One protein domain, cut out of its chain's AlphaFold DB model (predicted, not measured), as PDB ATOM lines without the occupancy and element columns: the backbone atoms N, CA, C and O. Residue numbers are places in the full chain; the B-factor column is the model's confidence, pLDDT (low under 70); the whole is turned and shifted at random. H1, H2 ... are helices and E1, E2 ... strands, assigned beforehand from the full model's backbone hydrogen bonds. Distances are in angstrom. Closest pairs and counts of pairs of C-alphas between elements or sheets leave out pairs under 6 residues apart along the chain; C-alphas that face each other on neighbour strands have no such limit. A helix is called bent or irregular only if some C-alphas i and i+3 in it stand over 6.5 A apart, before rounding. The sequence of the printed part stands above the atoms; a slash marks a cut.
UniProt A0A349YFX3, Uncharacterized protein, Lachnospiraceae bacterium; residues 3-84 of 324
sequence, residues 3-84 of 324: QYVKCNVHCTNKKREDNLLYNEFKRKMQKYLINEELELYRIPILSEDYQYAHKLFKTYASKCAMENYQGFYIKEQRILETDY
ATOM      1  N   GLN A   3      23.241  11.594   1.135       67.94
ATOM      2  CA  GLN A   3      22.254  10.750   1.803       67.94
ATOM      3  C   GLN A   3      22.804  10.295   3.151       67.94
ATOM      4  O   GLN A   3      23.987   9.945   3.257       67.94
ATOM      5  N   TYR A   4      21.943  10.276   4.159       75.62
ATOM      6  CA  TYR A   4      22.290   9.857   5.511       75.62
ATOM      7  C   TYR A   4      21.399   8.708   5.968       75.62
ATOM      8  O   TYR A   4      20.297   8.520   5.464       75.62
ATOM      9  N   VAL A   5      21.889   7.961   6.948       75.50
ATOM     10  CA  VAL A   5      21.103   7.020   7.743       75.50
ATOM     11  C   VAL A   5      20.968   7.573   9.151       75.50
ATOM     12  O   VAL A   5      21.946   8.063   9.727       75.50
ATOM     13  N   LYS A   6      19.757   7.476   9.701       78.19
ATOM     14  CA  LYS A   6      19.493   7.734  11.114       78.19
ATOM     15  C   LYS A   6      19.657   6.436  11.891       78.19
ATOM     16  O   LYS A   6      19.165   5.390  11.478       78.19
ATOM     17  N   CYS A   7      20.347   6.470  13.018       77.19
ATOM     18  CA  CYS A   7      20.379   5.310  13.898       77.19
ATOM     19  C   CYS A   7      20.326   5.704  15.363       77.19
ATOM     20  O   CYS A   7      20.940   6.692  15.765       77.19
ATOM     21  N   ASN A   8      19.636   4.884  16.149       80.31
ATOM     22  CA  ASN A   8      19.642   4.955  17.603       80.31
ATOM     23  C   ASN A   8      20.400   3.758  18.148       80.31
ATOM     24  O   ASN A   8      20.173   2.623  17.713       80.31
ATOM     25  N   VAL A   9      21.276   4.009  19.109       79.06
ATOM     26  CA  VAL A   9      21.979   2.955  19.838       79.06
ATOM     27  C   VAL A   9      21.469   2.885  21.254       79.06
ATOM     28  O   VAL A   9      21.096   3.891  21.844       79.06
ATOM     29  N   HIS A  10      21.470   1.681  21.795       79.38
ATOM     30  CA  HIS A  10      21.026   1.441  23.150       79.38
ATOM     31  C   HIS A  10      21.822   0.278  23.746       79.38
ATOM     32  O   HIS A  10      22.233  -0.654  23.047       79.38
ATOM     33  N   CYS A  11      22.021   0.324  25.059       78.69
ATOM     34  CA  CYS A  11      22.648  -0.745  25.820       78.69
ATOM     35  C   CYS A  11      21.835  -0.986  27.092       78.69
ATOM     36  O   CYS A  11      21.727  -0.106  27.942       78.69
ATOM     37  N   THR A  12      21.250  -2.175  27.223       72.50
ATOM     38  CA  THR A  12      20.390  -2.538  28.366       72.50
ATOM     39  C   THR A  12      21.084  -3.456  29.374       72.50
ATOM     40  O   THR A  12      20.490  -3.817  30.388       72.50
ATOM     41  N   ASN A  13      22.343  -3.851  29.129       71.19
ATOM     42  CA  ASN A  13      23.061  -4.835  29.947       71.19
ATOM     43  C   ASN A  13      24.344  -4.274  30.591       71.19
ATOM     44  O   ASN A  13      25.029  -3.413  30.049       71.19
ATOM     45  N   LYS A  14      24.718  -4.837  31.747       65.31
ATOM     46  CA  LYS A  14      25.971  -4.578  32.475       65.31
ATOM     47  C   LYS A  14      27.143  -5.460  32.024       65.31
ATOM     48  O   LYS A  14      28.225  -5.367  32.601       65.31
ATOM     49  N   LYS A  15      26.967  -6.329  31.021       79.06
ATOM     50  CA  LYS A  15      28.078  -7.118  30.465       79.06
ATOM     51  C   LYS A  15      29.177  -6.188  29.952       79.06
ATOM     52  O   LYS A  15      28.911  -5.207  29.259       79.06
ATOM     53  N   ARG A  16      30.423  -6.491  30.319       79.81
ATOM     54  CA  ARG A  16      31.585  -5.645  30.013       79.81
ATOM     55  C   ARG A  16      31.788  -5.470  28.507       79.81
ATOM     56  O   ARG A  16      32.076  -4.365  28.071       79.81
ATOM     57  N   GLU A  17      31.613  -6.534  27.734       83.62
ATOM     58  CA  GLU A  17      31.815  -6.537  26.280       83.62
ATOM     59  C   GLU A  17      30.794  -5.658  25.546       83.62
ATOM     60  O   GLU A  17      31.188  -4.818  24.741       83.62
ATOM     61  N   ASP A  18      29.507  -5.758  25.900       81.25
ATOM     62  CA  ASP A  18      28.446  -4.911  25.333       81.25
ATOM     63  C   ASP A  18      28.680  -3.426  25.651       81.25
ATOM     64  O   ASP A  18      28.531  -2.566  24.785       81.25
ATOM     65  N   ASN A  19      29.122  -3.116  26.877       82.62
ATOM     66  CA  ASN A  19      29.461  -1.747  27.270       82.62
ATOM     67  C   ASN A  19      30.698  -1.210  26.541       82.62
ATOM     68  O   ASN A  19      30.753  -0.022  26.226       82.62
ATOM     69  N   LEU A  20      31.697  -2.052  26.268       87.69
ATOM     70  CA  LEU A  20      32.864  -1.652  25.482       87.69
ATOM     71  C   LEU A  20      32.462  -1.325  24.044       87.69
ATOM     72  O   LEU A  20      32.830  -0.261  23.549       87.69
ATOM     73  N   LEU A  21      31.661  -2.185  23.414       86.56
ATOM     74  CA  LEU A  21      31.186  -1.989  22.046       86.56
ATOM     75  C   LEU A  21      30.289  -0.748  21.921       86.56
ATOM     76  O   LEU A  21      30.464   0.057  21.008       86.56
ATOM     77  N   TYR A  22      29.383  -0.546  22.879       87.44
ATOM     78  CA  TYR A  22      28.536   0.643  22.963       87.44
ATOM     79  C   TYR A  22      29.364   1.930  23.086       87.44
ATOM     80  O   TYR A  22      29.184   2.865  22.306       87.44
ATOM     81  N   ASN A  23      30.328   1.973  24.010       89.06
ATOM     82  CA  ASN A  23      31.191   3.144  24.186       89.06
ATOM     83  C   ASN A  23      32.111   3.384  22.979       89.06
ATOM     84  O   ASN A  23      32.368   4.536  22.622       89.06
ATOM     85  N   GLU A  24      32.594   2.321  22.331       91.88
ATOM     86  CA  GLU A  24      33.362   2.427  21.090       91.88
ATOM     87  C   GLU A  24      32.524   3.066  19.982       91.88
ATOM     88  O   GLU A  24      32.986   4.027  19.357       91.88
ATOM     89  N   PHE A  25      31.289   2.588  19.786       91.25
ATOM     90  CA  PHE A  25      30.361   3.151  18.812       91.25
ATOM     91  C   PHE A  25      30.121   4.636  19.086       91.25
ATOM     92  O   PHE A  25      30.343   5.453  18.193       91.25
ATOM     93  N   LYS A  26      29.744   5.001  20.322       91.06
ATOM     94  CA  LYS A  26      29.494   6.401  20.714       91.06
ATOM     95  C   LYS A  26      30.690   7.288  20.409       91.06
ATOM     96  O   LYS A  26      30.554   8.313  19.751       91.06
ATOM     97  N   ARG A  27      31.889   6.860  20.810       92.75
ATOM     98  CA  ARG A  27      33.124   7.612  20.567       92.75
ATOM     99  C   ARG A  27      33.397   7.796  19.074       92.75
ATOM    100  O   ARG A  27      33.757   8.892  18.657       92.75
ATOM    101  N   LYS A  28      33.248   6.741  18.268       92.50
ATOM    102  CA  LYS A  28      33.545   6.788  16.829       92.50
ATOM    103  C   LYS A  28      32.504   7.599  16.050       92.50
ATOM    104  O   LYS A  28      32.857   8.292  15.099       92.50
ATOM    105  N   MET A  29      31.247   7.550  16.481       93.31
ATOM    106  CA  MET A  29      30.117   8.210  15.824       93.31
ATOM    107  C   MET A  29      29.770   9.580  16.417       93.31
ATOM    108  O   MET A  29      28.869  10.232  15.904       93.31
ATOM    109  N   GLN A  30      30.492  10.064  17.434       92.38
ATOM    110  CA  GLN A  30      30.185  11.315  18.145       92.38
ATOM    111  C   GLN A  30      29.974  12.517  17.212       92.38
ATOM    112  O   GLN A  30      29.074  13.321  17.428       92.38
ATOM    113  N   LYS A  31      30.768  12.623  16.139       91.75
ATOM    114  CA  LYS A  31      30.652  13.701  15.137       91.75
ATOM    115  C   LYS A  31      29.346  13.678  14.327       91.75
ATOM    116  O   LYS A  31      29.057  14.639  13.625       91.75
ATOM    117  N   TYR A  32      28.595  12.583  14.395       91.50
ATOM    118  CA  TYR A  32      27.309  12.387  13.732       91.50
ATOM    119  C   TYR A  32      26.126  12.449  14.704       91.50
ATOM    120  O   TYR A  32      24.996  12.229  14.276       91.50
ATOM    121  N   LEU A  33      26.352  12.714  15.996       88.06
ATOM    122  CA  LEU A  33      25.291  12.808  16.997       88.06
ATOM    123  C   LEU A  33      24.425  14.051  16.735       88.06
ATOM    124  O   LEU A  33      24.939  15.165  16.666       88.06
ATOM    125  N   ILE A  34      23.114  13.851  16.587       81.94
ATOM    126  CA  ILE A  34      22.138  14.922  16.320       81.94
ATOM    127  C   ILE A  34      21.110  15.102  17.445       81.94
ATOM    128  O   ILE A  34      20.449  16.136  17.499       81.94
ATOM    129  N   ASN A  35      20.971  14.126  18.348       76.56
ATOM    130  CA  ASN A  35      20.187  14.258  19.575       76.56
ATOM    131  C   ASN A  35      20.828  13.409  20.684       76.56
ATOM    132  O   ASN A  35      20.909  12.188  20.548       76.56
ATOM    133  N   GLU A  36      21.290  14.058  21.755       78.81
ATOM    134  CA  GLU A  36      21.976  13.391  22.870       78.81
ATOM    135  C   GLU A  36      21.023  12.556  23.733       78.81
ATOM    136  O   GLU A  36      21.374  11.444  24.114       78.81
ATOM    137  N   GLU A  37      19.811  13.054  23.999       70.94
ATOM    138  CA  GLU A  37      18.818  12.380  24.850       70.94
ATOM    139  C   GLU A  37      18.336  11.061  24.237       70.94
ATOM    140  O   GLU A  37      18.151  10.067  24.936       70.94
ATOM    141  N   LEU A  38      18.146  11.052  22.917       71.25
ATOM    142  CA  LEU A  38      17.692   9.886  22.159       71.25
ATOM    143  C   LEU A  38      18.847   9.048  21.601       71.25
ATOM    144  O   LEU A  38      18.596   8.050  20.925       71.25
ATOM    145  N   GLU A  39      20.092   9.480  21.814       82.12
ATOM    146  CA  GLU A  39      21.296   8.908  21.200       82.12
ATOM    147  C   GLU A  39      21.115   8.660  19.697       82.12
ATOM    148  O   GLU A  39      21.366   7.569  19.177       82.12
ATOM    149  N   LEU A  40      20.605   9.683  19.007       80.31
ATOM    150  CA  LEU A  40      20.288   9.636  17.587       80.31
ATOM    151  C   LEU A  40      21.462  10.178  16.774       80.31
ATOM    152  O   LEU A  40      21.883  11.321  16.962       80.31
ATOM    153  N   TYR A  41      21.940   9.382  15.824       87.00
ATOM    154  CA  TYR A  41      23.049   9.723  14.936       87.00
ATOM    155  C   TYR A  41      22.569   9.853  13.492       87.00
ATOM    156  O   TYR A  41      21.661   9.133  13.080       87.00
ATOM    157  N   ARG A  42      23.211  10.732  12.717       87.00
ATOM    158  CA  ARG A  42      22.974  10.972  11.287       87.00
ATOM    159  C   ARG A  42      24.265  10.749  10.498       87.00
ATOM    160  O   ARG A  42      25.112  11.638  10.412       87.00
ATOM    161  N   ILE A  43      24.430   9.556   9.929       86.62
ATOM    162  CA  ILE A  43      25.698   9.102   9.332       86.62
ATOM    163  C   ILE A  43      25.597   9.121   7.795       86.62
ATOM    164  O   ILE A  43      24.671   8.515   7.258       86.62
ATOM    165  N   PRO A  44      26.520   9.770   7.056       86.56
ATOM    166  CA  PRO A  44      26.500   9.773   5.592       86.56
ATOM    167  C   PRO A  44      26.722   8.368   5.015       86.56
ATOM    168  O   PRO A  44      27.727   7.732   5.330       86.56
ATOM    169  N   ILE A  45      25.859   7.913   4.107       82.00
ATOM    170  CA  ILE A  45      25.887   6.540   3.554       82.00
ATOM    171  C   ILE A  45      27.179   6.230   2.798       82.00
ATOM    172  O   ILE A  45      27.661   5.102   2.807       82.00
ATOM    173  N   LEU A  46      27.774   7.234   2.160       82.88
ATOM    174  CA  LEU A  46      29.014   7.065   1.400       82.88
ATOM    175  C   LEU A  46      30.281   7.139   2.275       82.88
ATOM    176  O   LEU A  46      31.384   7.126   1.739       82.88
ATOM    177  N   SER A  47      30.151   7.250   3.602       86.75
ATOM    178  CA  SER A  47      31.301   7.319   4.512       86.75
ATOM    179  C   SER A  47      31.802   5.934   4.939       86.75
ATOM    180  O   SER A  47      31.022   4.995   5.104       86.75
ATOM    181  N   GLU A  48      33.106   5.814   5.200       89.56
ATOM    182  CA  GLU A  48      33.693   4.615   5.827       89.56
ATOM    183  C   GLU A  48      33.085   4.339   7.215       89.56
ATOM    184  O   GLU A  48      32.912   3.189   7.625       89.56
ATOM    185  N   ASP A  49      32.689   5.399   7.922       91.25
ATOM    186  CA  ASP A  49      32.013   5.302   9.213       91.25
ATOM    187  C   ASP A  49      30.638   4.635   9.093       91.25
ATOM    188  O   ASP A  49      30.279   3.822   9.948       91.25
ATOM    189  N   TYR A  50      29.899   4.886   8.005       87.50
ATOM    190  CA  TYR A  50      28.670   4.146   7.724       87.50
ATOM    191  C   TYR A  50      28.945   2.671   7.450       87.50
ATOM    192  O   TYR A  50      28.199   1.837   7.942       87.50
ATOM    193  N   GLN A  51      30.014   2.301   6.740       86.50
ATOM    194  CA  GLN A  51      30.329   0.880   6.529       86.50
ATOM    195  C   GLN A  51      30.597   0.153   7.854       86.50
ATOM    196  O   GLN A  51      30.118  -0.967   8.062       86.50
ATOM    197  N   TYR A  52      31.311   0.806   8.775       89.75
ATOM    198  CA  TYR A  52      31.502   0.310  10.137       89.75
ATOM    199  C   TYR A  52      30.168   0.173  10.882       89.75
ATOM    200  O   TYR A  52      29.865  -0.902  11.403       89.75
ATOM    201  N   ALA A  53      29.358   1.234  10.901       85.31
ATOM    202  CA  ALA A  53      28.076   1.241  11.594       85.31
ATOM    203  C   ALA A  53      27.125   0.188  11.004       85.31
ATOM    204  O   ALA A  53      26.550  -0.599  11.743       85.31
ATOM    205  N   HIS A  54      27.060   0.077   9.679       83.56
ATOM    206  CA  HIS A  54      26.231  -0.879   8.954       83.56
ATOM    207  C   HIS A  54      26.648  -2.332   9.182       83.56
ATOM    208  O   HIS A  54      25.787  -3.208   9.275       83.56
ATOM    209  N   LYS A  55      27.946  -2.614   9.345       84.50
ATOM    210  CA  LYS A  55      28.401  -3.941   9.781       84.50
ATOM    211  C   LYS A  55      27.819  -4.287  11.152       84.50
ATOM    212  O   LYS A  55      27.278  -5.378  11.315       84.50
ATOM    213  N   LEU A  56      27.872  -3.354  12.104       83.06
ATOM    214  CA  LEU A  56      27.257  -3.535  13.420       83.06
ATOM    215  C   LEU A  56      25.729  -3.623  13.321       83.06
ATOM    216  O   LEU A  56      25.140  -4.467  13.985       83.06
ATOM    217  N   PHE A  57      25.083  -2.851  12.444       75.94
ATOM    218  CA  PHE A  57      23.648  -2.979  12.190       75.94
ATOM    219  C   PHE A  57      23.324  -4.407  11.749       75.94
ATOM    220  O   PHE A  57      22.548  -5.077  12.409       75.94
ATOM    221  N   LYS A  58      23.985  -4.962  10.728       74.94
ATOM    222  CA  LYS A  58      23.716  -6.349  10.298       74.94
ATOM    223  C   LYS A  58      23.915  -7.383  11.406       74.94
ATOM    224  O   LYS A  58      23.189  -8.370  11.449       74.94
ATOM    225  N   THR A  59      24.888  -7.177  12.289       77.62
ATOM    226  CA  THR A  59      25.172  -8.106  13.392       77.62
ATOM    227  C   THR A  59      24.189  -7.962  14.563       77.62
ATOM    228  O   THR A  59      23.907  -8.956  15.233       77.62
ATOM    229  N   TYR A  60      23.640  -6.765  14.802       72.06
ATOM    230  CA  TYR A  60      22.882  -6.435  16.020       72.06
ATOM    231  C   TYR A  60      21.465  -5.856  15.776       72.06
ATOM    232  O   TYR A  60      20.777  -5.541  16.745       72.06
ATOM    233  N   ALA A  61      20.989  -5.743  14.527       60.16
ATOM    234  CA  ALA A  61      19.730  -5.066  14.154       60.16
ATOM    235  C   ALA A  61      18.442  -5.810  14.540       60.16
ATOM    236  O   ALA A  61      17.380  -5.192  14.573       60.16
ATOM    237  N   SER A  62      18.485  -7.119  14.813       52.22
ATOM    238  CA  SER A  62      17.269  -7.954  14.826       52.22
ATOM    239  C   SER A  62      16.870  -8.540  16.181       52.22
ATOM    240  O   SER A  62      16.085  -9.485  16.224       52.22
ATOM    241  N   LYS A  63      17.383  -8.028  17.303       51.94
ATOM    242  CA  LYS A  63      17.015  -8.564  18.632       51.94
ATOM    243  C   LYS A  63      15.981  -7.722  19.392       51.94
ATOM    244  O   LYS A  63      15.575  -8.099  20.483       51.94
ATOM    245  N   CYS A  64      15.500  -6.629  18.789       44.41
ATOM    246  CA  CYS A  64      14.516  -5.704  19.370       44.41
ATOM    247  C   CYS A  64      13.056  -6.186  19.370       44.41
ATOM    248  O   CYS A  64      12.217  -5.492  19.930       44.41
ATOM    249  N   ALA A  65      12.721  -7.332  18.770       47.00
ATOM    250  CA  ALA A  65      11.333  -7.816  18.743       47.00
ATOM    251  C   ALA A  65      10.870  -8.471  20.063       47.00
ATOM    252  O   ALA A  65       9.748  -8.956  20.141       47.00
ATOM    253  N   MET A  66      11.712  -8.513  21.100       47.53
ATOM    254  CA  MET A  66      11.340  -9.074  22.400       47.53
ATOM    255  C   MET A  66      11.584  -8.034  23.489       47.53
ATOM    256  O   MET A  66      12.725  -7.628  23.709       47.53
ATOM    257  N   GLU A  67      10.523  -7.645  24.197       47.12
ATOM    258  CA  GLU A  67      10.481  -6.613  25.252       47.12
ATOM    259  C   GLU A  67      11.457  -6.841  26.433       47.12
ATOM    260  O   GLU A  67      11.546  -6.014  27.332       47.12
ATOM    261  N   ASN A  68      12.246  -7.921  26.418       54.03
ATOM    262  CA  ASN A  68      13.173  -8.320  27.480       54.03
ATOM    263  C   ASN A  68      14.626  -8.537  27.009       54.03
ATOM    264  O   ASN A  68      15.406  -9.202  27.697       54.03
ATOM    265  N   TYR A  69      15.021  -8.025  25.838       57.16
ATOM    266  CA  TYR A  69      16.376  -8.268  25.338       57.16
ATOM    267  C   TYR A  69      17.449  -7.465  26.103       57.16
ATOM    268  O   TYR A  69      17.460  -6.233  26.116       57.16
ATOM    269  N   GLN A  70      18.393  -8.184  26.720       59.66
ATOM    270  CA  GLN A  70      19.553  -7.614  27.408       59.66
ATOM    271  C   GLN A  70      20.778  -7.590  26.481       59.66
ATOM    272  O   GLN A  70      21.307  -8.647  26.134       59.66
ATOM    273  N   GLY A  71      21.291  -6.406  26.138       66.75
ATOM    274  CA  GLY A  71      22.567  -6.271  25.422       66.75
ATOM    275  C   GLY A  71      22.725  -4.942  24.690       66.75
ATOM    276  O   GLY A  71      21.961  -4.005  24.917       66.75
ATOM    277  N   PHE A  72      23.721  -4.879  23.807       69.19
ATOM    278  CA  PHE A  72      23.890  -3.787  22.849       69.19
ATOM    279  C   PHE A  72      23.009  -4.010  21.617       69.19
ATOM    280  O   PHE A  72      23.016  -5.097  21.031       69.19
ATOM    281  N   TYR A  73      22.277  -2.977  21.208       70.44
ATOM    282  CA  TYR A  73      21.516  -2.991  19.967       70.44
ATOM    283  C   TYR A  73      21.571  -1.645  19.260       70.44
ATOM    284  O   TYR A  73      21.714  -0.584  19.874       70.44
ATOM    285  N   ILE A  74      21.434  -1.716  17.939       68.88
ATOM    286  CA  ILE A  74      21.369  -0.541  17.090       68.88
ATOM    287  C   ILE A  74      20.172  -0.668  16.166       68.88
ATOM    288  O   ILE A  74      20.050  -1.646  15.426       68.88
ATOM    289  N   LYS A  75      19.305   0.339  16.192       67.62
ATOM    290  CA  LYS A  75      18.185   0.456  15.268       67.62
ATOM    291  C   LYS A  75      18.604   1.347  14.107       67.62
ATOM    292  O   LYS A  75      18.724   2.558  14.266       67.62
ATOM    293  N   GLU A  76      18.833   0.737  12.946       67.25
ATOM    294  CA  GLU A  76      19.009   1.461  11.688       67.25
ATOM    295  C   GLU A  76      17.636   1.936  11.203       67.25
ATOM    296  O   GLU A  76      16.788   1.135  10.811       67.25
ATOM    297  N   GLN A  77      17.404   3.242  11.225       59.41
ATOM    298  CA  GLN A  77      16.319   3.859  10.484       59.41
ATOM    299  C   GLN A  77      16.907   4.393   9.183       59.41
ATOM    300  O   GLN A  77      17.536   5.453   9.140       59.41
ATOM    301  N   ARG A  78      16.681   3.658   8.093       51.91
ATOM    302  CA  ARG A  78      16.957   4.135   6.732       51.91
ATOM    303  C   ARG A  78      15.945   5.203   6.323       51.91
ATOM    304  O   ARG A  78      15.225   5.059   5.346       51.91
ATOM    305  N   ILE A  79      15.885   6.278   7.095       53.12
ATOM    306  CA  ILE A  79      15.342   7.544   6.634       53.12
ATOM    307  C   ILE A  79      16.481   8.140   5.816       53.12
ATOM    308  O   ILE A  79      17.425   8.689   6.384       53.12
ATOM    309  N   LEU A  80      16.442   7.908   4.502       53.00
ATOM    310  CA  LEU A  80      17.338   8.543   3.541       53.00
ATOM    311  C   LEU A  80      17.053  10.040   3.565       53.00
ATOM    312  O   LEU A  80      16.214  10.524   2.823       53.00
ATOM    313  N   GLU A  81      17.712  10.763   4.462       58.56
ATOM    314  CA  GLU A  81      17.588  12.212   4.513       58.56
ATOM    315  C   GLU A  81      18.515  12.784   3.449       58.56
ATOM    316  O   GLU A  81      19.732  12.576   3.513       58.56
ATOM    317  N   THR A  82      17.961  13.465   2.456       66.38
ATOM    318  CA  THR A  82      18.761  14.156   1.450       66.38
ATOM    319  C   THR A  82      19.057  15.575   1.915       66.38
ATOM    320  O   THR A  82      18.150  16.375   2.124       66.38
ATOM    321  N   ASP A  83      20.338  15.932   2.040       76.38
ATOM    322  CA  ASP A  83      20.700  17.349   2.159       76.38
ATOM    323  C   ASP A  83      20.564  18.027   0.791       76.38
ATOM    324  O   ASP A  83      21.377  17.789  -0.116       76.38
ATOM    325  N   TYR A  84      19.566  18.897   0.677       81.62
ATOM    326  CA  TYR A  84      19.368  19.784  -0.461       81.62
ATOM    327  C   TYR A  84      20.083  21.119  -0.244       81.62
ATOM    328  O   TYR A  84      20.015  21.740   0.817       81.62
TER     329      TYR A  84
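This is residues 3 to 84 of the 324 residues of an uncharacterized protein of Lachnospiraceae bacterium (UniProt A0A349YFX3). One strongly twisted sheet of four strands has two helices, H1 and H2, over one face, while its other face is bare of named helices. The long strands E1 and E4 run side by side along the length of the domain, and the short hairpin of E2 and E3 extends the sheet beyond E1. The printed part has 82 residues, with two named helices and four named strands in the order E1, H1, E2, E3, H2, E4. The sheet's order is E2, E3, E1, E4, all antiparallel, and the class is mixed, helices and strands. The whole is compact, with a radius of gyration of the C-alphas of 12.5 A, yet elongated, spanning 41 by 25 by 24 A.

E1, residues 3 to 11, begins at C-alpha 3 at (22.254, 10.750, 1.803) and is 26.6 A long. H1, residues 16 to 32, is 24.7 A long, with a kink of 26 degrees near residue 26; it is irregular, with C-alphas 28 and 31 7.7 A apart. E2 is residues 33 to 35, 5.9 A, and E3 residues 40 to 44, 13.5 A. H2, residues 48 to 60, begins at C-alpha 48 at (33.693, 4.615, 5.827) and is 18.5 A long. E4, residues 72 to 83, is 29.7 A long, bends by 58 degrees at residue 80 and ends at C-alpha 83 at (20.700, 17.349, 2.159).

The inner strand E1 is antiparallel to E4 at 160 degrees, with N 8 and O 75 3.1 A apart and N 77 and O 6 2.8 A apart, within hydrogen-bond range. On its other side E1 is antiparallel to E3 at 144 degrees, with N 7 and O 41 at 3.0 A. E2 and E3 form a hairpin, with N 34 and O 40 at 2.8 A. E2 and E4 are edge strands and are apart. The sheet and its helices make two layers, H1 and H2 being on the same face. H1 lies over E3 and E1 at a height over the sheet of 8.7 A; its closest C-alphas to E3 are those of Tyr 32 and Tyr 41, 5.2 A. H2 has a height over the sheet of 8.3 A and runs slantwise to the strands, at 47 degrees to E1 on the local plane. With residues 25 to 29 alone H1 only just touches H2, with 3 pairs of C-alphas within 8 A, the closest those of Met 29 and Asp 49, 7.5 A. Every O i to N i+4 pair is within hydrogen-bond range in H2, and 11 of 13 in H1.

The C-alphas farthest apart, those of Lys 15 and Tyr 84, are 41.9 A apart. The printed part has no cut. The link from H2 to E4, 11 residues, is long; the other links are tight. Mean pLDDT of the printed part is 76.0, and residues 3, 14, 61 to 72 and 74 to 82 are under 70.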